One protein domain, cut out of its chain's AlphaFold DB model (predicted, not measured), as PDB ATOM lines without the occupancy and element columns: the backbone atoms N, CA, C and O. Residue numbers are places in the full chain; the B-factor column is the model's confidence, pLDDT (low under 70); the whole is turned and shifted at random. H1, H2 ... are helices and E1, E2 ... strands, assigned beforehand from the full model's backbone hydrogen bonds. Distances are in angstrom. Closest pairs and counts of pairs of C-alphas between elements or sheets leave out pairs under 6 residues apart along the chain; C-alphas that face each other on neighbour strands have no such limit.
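What this domain is: This is residues 57 to 120 of the 180 residues of an uncharacterized protein of Planctomycetes bacterium Pan265 (UniProt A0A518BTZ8). A long two-stranded hairpin, E1 and E2, makes one arm of the model, and H3, the longest helix, packs with its residues 106 to 114 on E1 near the hairpin's open end. The short helix H1 packs on E2, the short helix H2 follows E2 at the open end, and a long link runs from H2 to the far end of H3, with residues 97 to 102 sticking out. The printed part has 64 residues with three named helices and two named strands, in the order H1, E1, E2, H2, H3; the sheet, E1 - E2, is antiparallel, and the class is mixed, helices and strands. The whole is only just compact, close to loose, with a radius of gyration of the C-alphas of 12.7 A, and it spans 36 by 30 by 20 A.

Where its parts are: Find C-alpha 67 at (11.729, -38.128, 1.325); from there E1, residues 67 to 74, runs 20.1 A to C-alpha 74. After two residues E2, residues 77 to 84, runs 20.7 A back to C-alpha 84 at (12.667, -38.749, -3.392). Before the strands look for H1, residues 60 to 63, and after them for H2, residues 86 to 89. H3, residues 103 to 115, is 18.5 A long and ends at C-alpha 115, at (18.463, -37.079, 9.911).

How they stand to each other: Begin with the hairpin of E1 and E2, whose directions stand at 154 degrees, antiparallel. Look at N 67 and O 84, 3.0 A apart, and at N 74 and O 77, 2.9 A apart, both within hydrogen-bond range. H3 has 6 pairs of C-alphas within 8 A of E1, the closest being those of Leu 67 and Lys 113, 6.6 A apart, while H3 and E2 are apart. H1 has 8 such pairs with E2, the closest C-alphas being those of Ala 63 and Leu 82, 5.1 A apart. Between E1 and H2 there is 1 such pair, the C-alphas of Leu 67 and Lys 86, 7.6 A apart. H3 touches no helix, and H1 and H2 are apart. In H3, 8 of 9 O i to N i+4 pairs are within hydrogen-bond range; H1 and H2 are too short for such a pair.

The domain as a whole: The two C-alphas farthest apart, those of Arg 76 and Pro 120, are 38.3 A apart. The printed part has no cut. The link from H2 to H3, residues 90 to 102, is long; the other links are tight. The mean pLDDT of the printed part is 81.8, and residue 92 is the one under 70.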
ATOM      1  N   PRO A  57       3.711 -33.255 -15.742       73.19
ATOM      2  CA  PRO A  57       4.170 -33.625 -14.414       73.19
ATOM      3  C   PRO A  57       4.267 -35.158 -14.323       73.19
ATOM      4  O   PRO A  57       3.473 -35.840 -14.978       73.19
ATOM      5  N   PRO A  58       5.204 -35.696 -13.522       76.00
ATOM      6  CA  PRO A  58       5.250 -37.127 -13.255       76.00
ATOM      7  C   PRO A  58       3.927 -37.601 -12.642       76.00
ATOM      8  O   PRO A  58       3.173 -36.820 -12.042       76.00
ATOM      9  N   THR A  59       3.632 -38.884 -12.807       84.00
ATOM     10  CA  THR A  59       2.497 -39.535 -12.151       84.00
ATOM     11  C   THR A  59       2.648 -39.481 -10.628       84.00
ATOM     12  O   THR A  59       3.731 -39.242 -10.094       84.00
ATOM     13  N   ARG A  60       1.545 -39.688  -9.894       80.06
ATOM     14  CA  ARG A  60       1.595 -39.716  -8.422       80.06
ATOM     15  C   ARG A  60       2.537 -40.795  -7.905       80.06
ATOM     16  O   ARG A  60       3.279 -40.515  -6.977       80.06
ATOM     17  N   ASP A  61       2.521 -41.964  -8.534       81.12
ATOM     18  CA  ASP A  61       3.351 -43.097  -8.131       81.12
ATOM     19  C   ASP A  61       4.839 -42.813  -8.388       81.12
ATOM     20  O   ASP A  61       5.673 -43.131  -7.549       81.12
ATOM     21  N   GLU A  62       5.170 -42.130  -9.490       81.62
ATOM     22  CA  GLU A  62       6.538 -41.662  -9.771       81.62
ATOM     23  C   GLU A  62       7.008 -40.568  -8.801       81.62
ATOM     24  O   GLU A  62       8.206 -40.389  -8.610       81.62
ATOM     25  N   ALA A  63       6.086 -39.812  -8.202       83.56
ATOM     26  CA  ALA A  63       6.407 -38.712  -7.300       83.56
ATOM     27  C   ALA A  63       6.354 -39.084  -5.804       83.56
ATOM     28  O   ALA A  63       6.770 -38.269  -4.982       83.56
ATOM     29  N   ASP A  64       5.857 -40.263  -5.410       82.31
ATOM     30  CA  ASP A  64       5.612 -40.628  -3.999       82.31
ATOM     31  C   ASP A  64       6.828 -41.275  -3.309       82.31
ATOM     32  O   ASP A  64       6.746 -42.328  -2.675       82.31
ATOM     33  N   GLY A  65       7.988 -40.624  -3.409       87.38
ATOM     34  CA  GLY A  65       9.173 -41.032  -2.657       87.38
ATOM     35  C   GLY A  65       9.050 -40.756  -1.143       87.38
ATOM     36  O   GLY A  65       8.397 -39.792  -0.719       87.38
ATOM     37  N   PRO A  66       9.726 -41.544  -0.285       84.94
ATOM     38  CA  PRO A  66       9.654 -41.391   1.172       84.94
ATOM     39  C   PRO A  66      10.197 -40.040   1.673       84.94
ATOM     40  O   PRO A  66       9.711 -39.508   2.673       84.94
ATOM     41  N   LEU A  67      11.173 -39.441   0.980       85.75
ATOM     42  CA  LEU A  67      11.729 -38.128   1.325       85.75
ATOM     43  C   LEU A  67      10.903 -37.008   0.685       85.75
ATOM     44  O   LEU A  67      11.279 -36.441  -0.340       85.75
ATOM     45  N   ARG A  68       9.762 -36.674   1.294       86.94
ATOM     46  CA  ARG A  68       8.827 -35.651   0.788       86.94
ATOM     47  C   ARG A  68       9.427 -34.245   0.794       86.94
ATOM     48  O   ARG A  68       9.396 -33.560   1.809       86.94
ATOM     49  N   LEU A  69       9.926 -33.750  -0.331       85.19
ATOM     50  CA  LEU A  69      10.485 -32.402  -0.469       85.19
ATOM     51  C   LEU A  69       9.436 -31.296  -0.327       85.19
ATOM     52  O   LEU A  69       9.707 -30.266   0.289       85.19
ATOM     53  N   GLY A  70       8.241 -31.499  -0.880       85.69
ATOM     54  CA  GLY A  70       7.202 -30.474  -0.893       85.69
ATOM     55  C   GLY A  70       5.999 -30.857  -1.739       85.69
ATOM     56  O   GLY A  70       5.875 -31.997  -2.171       85.69
ATOM     57  N   ARG A  71       5.095 -29.902  -1.962       86.12
ATOM     58  CA  ARG A  71       3.890 -30.111  -2.777       86.12
ATOM     59  C   ARG A  71       4.150 -29.773  -4.238       86.12
ATOM     60  O   ARG A  71       4.780 -28.760  -4.540       86.12
ATOM     61  N   ILE A  72       3.616 -30.597  -5.133       84.50
ATOM     62  CA  ILE A  72       3.639 -30.348  -6.575       84.50
ATOM     63  C   ILE A  72       2.415 -29.513  -6.932       84.50
ATOM     64  O   ILE A  72       1.273 -29.958  -6.787       84.50
ATOM     65  N   HIS A  73       2.664 -28.309  -7.441       81.31
ATOM     66  CA  HIS A  73       1.637 -27.437  -7.993       81.31
ATOM     67  C   HIS A  73       1.824 -27.321  -9.505       81.31
ATOM     68  O   HIS A  73       2.885 -26.914  -9.974       81.31
ATOM     69  N   HIS A  74       0.779 -27.648 -10.262       78.25
ATOM     70  CA  HIS A  74       0.740 -27.480 -11.710       78.25
ATOM     71  C   HIS A  74      -0.410 -26.540 -12.073       78.25
ATOM     72  O   HIS A  74      -1.589 -26.887 -11.974       78.25
ATOM     73  N   GLY A  75      -0.073 -25.300 -12.432       74.81
ATOM     74  CA  GLY A  75      -1.062 -24.232 -12.545       74.81
ATOM     75  C   GLY A  75      -1.784 -24.012 -11.210       74.81
ATOM     76  O   GLY A  75      -1.165 -23.622 -10.223       74.81
ATOM     77  N   ARG A  76      -3.100 -24.258 -11.176       71.31
ATOM     78  CA  ARG A  76      -3.937 -24.143  -9.961       71.31
ATOM     79  C   ARG A  76      -4.201 -25.481  -9.265       71.31
ATOM     80  O   ARG A  76      -4.876 -25.495  -8.240       71.31
ATOM     81  N   GLN A  77      -3.714 -26.588  -9.818       75.31
ATOM     82  CA  GLN A  77      -3.976 -27.920  -9.290       75.31
ATOM     83  C   GLN A  77      -2.825 -28.374  -8.385       75.31
ATOM     84  O   GLN A  77      -1.658 -28.310  -8.774       75.31
ATOM     85  N   GLU A  78      -3.156 -28.844  -7.182       81.69
ATOM     86  CA  GLU A  78      -2.230 -29.589  -6.326       81.69
ATOM     87  C   GLU A  78      -2.251 -31.060  -6.760       81.69
ATOM     88  O   GLU A  78      -3.305 -31.701  -6.771       81.69
ATOM     89  N   LEU A  79      -1.099 -31.579  -7.184       81.31
ATOM     90  CA  LEU A  79      -0.992 -32.920  -7.767       81.31
ATOM     91  C   LEU A  79      -0.599 -33.989  -6.746       81.31
ATOM     92  O   LEU A  79      -0.907 -35.162  -6.956       81.31
ATOM     93  N   GLY A  80      -0.002 -33.581  -5.626       85.62
ATOM     94  CA  GLY A  80       0.483 -34.462  -4.571       85.62
ATOM     95  C   GLY A  80       1.772 -33.926  -3.957       85.62
ATOM     96  O   GLY A  80       2.042 -32.722  -3.998       85.62
ATOM     97  N   TYR A  81       2.568 -34.835  -3.404       87.31
ATOM     98  CA  TYR A  81       3.901 -34.536  -2.898       87.31
ATOM     99  C   TYR A  81       4.960 -34.906  -3.933       87.31
ATOM    100  O   TYR A  81       4.781 -35.850  -4.689       87.31
ATOM    101  N   LEU A  82       6.047 -34.142  -3.951       87.81
ATOM    102  CA  LEU A  82       7.308 -34.543  -4.551       87.81
ATOM    103  C   LEU A  82       8.119 -35.225  -3.461       87.81
ATOM    104  O   LEU A  82       8.511 -34.571  -2.492       87.81
ATOM    105  N   GLY A  83       8.344 -36.513  -3.615       89.00
ATOM    106  CA  GLY A  83       9.192 -37.328  -2.775       89.00
ATOM    107  C   GLY A  83      10.385 -37.854  -3.554       89.00
ATOM    108  O   GLY A  83      10.289 -38.063  -4.757       89.00
ATOM    109  N   LEU A  84      11.498 -38.059  -2.856       86.94
ATOM    110  CA  LEU A  84      12.667 -38.749  -3.392       86.94
ATOM    111  C   LEU A  84      12.877 -40.079  -2.670       86.94
ATOM    112  O   LEU A  84      12.649 -40.203  -1.462       86.94
ATOM    113  N   HIS A  85      13.369 -41.066  -3.398       85.44
ATOM    114  CA  HIS A  85      14.013 -42.243  -2.849       85.44
ATOM    115  C   HIS A  85      15.488 -41.950  -2.556       85.44
ATOM    116  O   HIS A  85      16.146 -41.156  -3.227       85.44
ATOM    117  N   LYS A  86      16.051 -42.645  -1.562       79.50
ATOM    118  CA  LYS A  86      17.452 -42.460  -1.149       79.50
ATOM    119  C   LYS A  86      18.442 -42.664  -2.304       79.50
ATOM    120  O   LYS A  86      19.413 -41.927  -2.407       79.50
ATOM    121  N   HIS A  87      18.178 -43.630  -3.188       81.75
ATOM    122  CA  HIS A  87      19.043 -43.915  -4.336       81.75
ATOM    123  C   HIS A  87      19.060 -42.779  -5.368       81.75
ATOM    124  O   HIS A  87      20.096 -42.556  -5.982       81.75
ATOM    125  N   GLU A  88      17.962 -42.033  -5.523       82.94
ATOM    126  CA  GLU A  88      17.888 -40.869  -6.419       82.94
ATOM    127  C   GLU A  88      18.712 -39.703  -5.869       82.94
ATOM    128  O   GLU A  88      19.316 -38.949  -6.623       82.94
ATOM    129  N   LEU A  89      18.801 -39.591  -4.540       77.50
ATOM    130  CA  LEU A  89      19.640 -38.592  -3.884       77.50
ATOM    131  C   LEU A  89      21.140 -38.845  -4.092       77.50
ATOM    132  O   LEU A  89      21.928 -37.903  -4.080       77.50
ATOM    133  N   MET A  90      21.531 -40.113  -4.265       74.50
ATOM    134  CA  MET A  90      22.929 -40.528  -4.422       74.50
ATOM    135  C   MET A  90      23.449 -40.408  -5.864       74.50
ATOM    136  O   MET A  90      24.624 -40.665  -6.093       74.50
ATOM    137  N   GLN A  91      22.605 -40.021  -6.828       75.06
ATOM    138  CA  GLN A  91      22.967 -39.877  -8.249       75.06
ATOM    139  C   GLN A  91      23.377 -38.444  -8.644       75.06
ATOM    140  O   GLN A  91      23.350 -38.111  -9.823       75.06
ATOM    141  N   ASP A  92      23.783 -37.626  -7.668       69.75
ATOM    142  CA  ASP A  92      24.079 -36.187  -7.752       69.75
ATOM    143  C   ASP A  92      22.844 -35.268  -7.688       69.75
ATOM    144  O   ASP A  92      21.952 -35.287  -8.535       69.75
ATOM    145  N   ALA A  93      22.819 -34.383  -6.684       74.88
ATOM    146  CA  ALA A  93      21.770 -33.381  -6.493       74.88
ATOM    147  C   ALA A  93      22.349 -31.957  -6.513       74.88
ATOM    148  O   ALA A  93      23.303 -31.646  -5.799       74.88
ATOM    149  N   LEU A  94      21.734 -31.056  -7.290       81.19
ATOM    150  CA  LEU A  94      22.143 -29.651  -7.398       81.19
ATOM    151  C   LEU A  94      21.010 -28.698  -6.996       81.19
ATOM    152  O   LEU A  94      19.989 -28.595  -7.675       81.19
ATOM    153  N   PHE A  95      21.235 -27.906  -5.946       80.69
ATOM    154  CA  PHE A  95      20.344 -26.811  -5.553       80.69
ATOM    155  C   PHE A  95      20.847 -25.476  -6.115       80.69
ATOM    156  O   PHE A  95      21.812 -24.897  -5.617       80.69
ATOM    157  N   THR A  96      20.166 -24.942  -7.131       85.31
ATOM    158  CA  THR A  96      20.520 -23.665  -7.779       85.31
ATOM    159  C   THR A  96      19.418 -22.606  -7.647       85.31
ATOM    160  O   THR A  96      18.267 -22.906  -7.337       85.31
ATOM    161  N   GLY A  97      19.770 -21.329  -7.817       84.81
ATOM    162  CA  GLY A  97      18.854 -20.193  -7.661       84.81
ATOM    163  C   GLY A  97      19.521 -18.904  -7.168       84.81
ATOM    164  O   GLY A  97      20.594 -18.911  -6.561       84.81
ATOM    165  N   ARG A  98      18.862 -17.760  -7.382       87.31
ATOM    166  CA  ARG A  98      19.345 -16.427  -6.959       87.31
ATOM    167  C   ARG A  98      19.467 -16.310  -5.430       87.31
ATOM    168  O   ARG A  98      18.832 -17.053  -4.685       87.31
ATOM    169  N   SER A  99      20.257 -15.364  -4.921       82.25
ATOM    170  CA  SER A  99      20.221 -15.018  -3.489       82.25
ATOM    171  C   SER A  99      18.787 -14.698  -3.024       82.25
ATOM    172  O   SER A  99      18.013 -14.079  -3.759       82.25
ATOM    173  N   GLY A 100      18.419 -15.186  -1.835       82.38
ATOM    174  CA  GLY A 100      17.072 -15.053  -1.266       82.38
ATOM    175  C   GLY A 100      15.993 -15.962  -1.874       82.38
ATOM    176  O   GLY A 100      14.839 -15.861  -1.473       82.38
ATOM    177  N   SER A 101      16.325 -16.857  -2.814       82.81
ATOM    178  CA  SER A 101      15.345 -17.776  -3.421       82.81
ATOM    179  C   SER A 101      14.964 -18.979  -2.547       82.81
ATOM    180  O   SER A 101      14.163 -19.796  -2.979       82.81
ATOM    181  N   GLY A 102      15.561 -19.123  -1.357       82.00
ATOM    182  CA  GLY A 102      15.278 -20.237  -0.443       82.00
ATOM    183  C   GLY A 102      16.131 -21.498  -0.634       82.00
ATOM    184  O   GLY A 102      15.793 -22.521  -0.056       82.00
ATOM    185  N   LYS A 103      17.244 -21.454  -1.387       87.69
ATOM    186  CA  LYS A 103      18.151 -22.617  -1.567       87.69
ATOM    187  C   LYS A 103      18.584 -23.248  -0.243       87.69
ATOM    188  O   LYS A 103      18.411 -24.441  -0.051       87.69
ATOM    189  N   SER A 104      19.106 -22.432   0.675       79.62
ATOM    190  CA  SER A 104      19.575 -22.898   1.983       79.62
ATOM    191  C   SER A 104      18.443 -23.540   2.780       79.62
ATOM    192  O   SER A 104      18.638 -24.582   3.388       79.62
ATOM    193  N   THR A 105      17.238 -22.965   2.709       83.00
ATOM    194  CA  THR A 105      16.037 -23.536   3.325       83.00
ATOM    195  C   THR A 105      15.677 -24.886   2.707       83.00
ATOM    196  O   THR A 105      15.370 -25.810   3.450       83.00
ATOM    197  N   ALA A 106      15.732 -25.028   1.381       84.00
ATOM    198  CA  ALA A 106      15.471 -26.300   0.708       84.00
ATOM    199  C   ALA A 106      16.489 -27.378   1.114       84.00
ATOM    200  O   ALA A 106      16.083 -28.485   1.460       84.00
ATOM    201  N   CYS A 107      17.783 -27.037   1.160       83.75
ATOM    202  CA  CYS A 107      18.831 -27.935   1.648       83.75
ATOM    203  C   CYS A 107      18.592 -28.350   3.106       83.75
ATOM    204  O   CYS A 107      18.559 -29.539   3.386       83.75
ATOM    205  N   LEU A 108      18.348 -27.401   4.017       80.50
ATOM    206  CA  LEU A 108      18.047 -27.693   5.429       80.50
ATOM    207  C   LEU A 108      16.827 -28.608   5.589       80.50
ATOM    208  O   LEU A 108      16.883 -29.582   6.328       80.50
ATOM    209  N   ASN A 109      15.744 -28.347   4.852       83.12
ATOM    210  CA  ASN A 109      14.539 -29.182   4.895       83.12
ATOM    211  C   ASN A 109      14.760 -30.598   4.354       83.12
ATOM    212  O   ASN A 109      14.013 -31.502   4.719       83.12
ATOM    213  N   LEU A 110      15.709 -30.781   3.437       84.06
ATOM    214  CA  LEU A 110      16.116 -32.109   2.996       84.06
ATOM    215  C   LEU A 110      16.989 -32.783   4.062       84.06
ATOM    216  O   LEU A 110      16.729 -33.932   4.396       84.06
ATOM    217  N   MET A 111      17.968 -32.065   4.619       80.50
ATOM    218  CA  MET A 111      18.872 -32.594   5.646       80.50
ATOM    219  C   MET A 111      18.107 -33.091   6.873       80.50
ATOM    220  O   MET A 111      18.299 -34.234   7.260       80.50
ATOM    221  N   ILE A 112      17.167 -32.302   7.406       80.44
ATOM    222  CA  ILE A 112      16.337 -32.708   8.557       80.44
ATOM    223  C   ILE A 112      15.613 -34.034   8.279       80.44
ATOM    224  O   ILE A 112      15.601 -34.918   9.122       80.44
ATOM    225  N   LYS A 113      15.073 -34.228   7.067       82.56
ATOM    226  CA  LYS A 113      14.386 -35.483   6.710       82.56
ATOM    227  C   LYS A 113      15.314 -36.685   6.597       82.56
ATOM    228  O   LYS A 113      14.853 -37.809   6.746       82.56
ATOM    229  N   LEU A 114      16.576 -36.461   6.245       82.50
ATOM    230  CA  LEU A 114      17.580 -37.520   6.186       82.50
ATOM    231  C   LEU A 114      18.060 -37.881   7.596       82.50
ATOM    232  O   LEU A 114      18.239 -39.062   7.872       82.50
ATOM    233  N   ILE A 115      18.184 -36.885   8.480       79.19
ATOM    234  CA  ILE A 115      18.463 -37.079   9.911       79.19
ATOM    235  C   ILE A 115      17.332 -37.890  10.559       79.19
ATOM    236  O   ILE A 115      17.609 -38.903  11.186       79.19
ATOM    237  N   ASP A 116      16.065 -37.546  10.296       81.62
ATOM    238  CA  ASP A 116      14.892 -38.312  10.761       81.62
ATOM    239  C   ASP A 116      14.871 -39.778  10.269       81.62
ATOM    240  O   ASP A 116      14.091 -40.591  10.764       81.62
ATOM    241  N   GLN A 117      15.676 -40.122   9.258       81.06
ATOM    242  CA  GLN A 117      15.815 -41.480   8.720       81.06
ATOM    243  C   GLN A 117      17.115 -42.173   9.158       81.06
ATOM    244  O   GLN A 117      17.511 -43.154   8.522       81.06
ATOM    245  N   ASP A 118      17.785 -41.659  10.195       80.06
ATOM    246  CA  ASP A 118      19.054 -42.172  10.725       80.06
ATOM    247  C   ASP A 118      20.120 -42.347   9.626       80.06
ATOM    248  O   ASP A 118      20.900 -43.306   9.610       80.06
ATOM    249  N   VAL A 119      20.129 -41.453   8.630       81.12
ATOM    250  CA  VAL A 119      21.156 -41.475   7.588       81.12
ATOM    251  C   VAL A 119      22.436 -40.877   8.170       81.12
ATOM    252  O   VAL A 119      22.427 -39.691   8.505       81.12
ATOM    253  N   PRO A 120      23.538 -41.647   8.243       80.75
ATOM    254  CA  PRO A 120      24.776 -41.134   8.792       80.75
ATOM    255  C   PRO A 120      25.324 -40.041   7.892       80.75
ATOM    256  O   PRO A 120      25.214 -40.104   6.658       80.75
TER     257      PRO A 120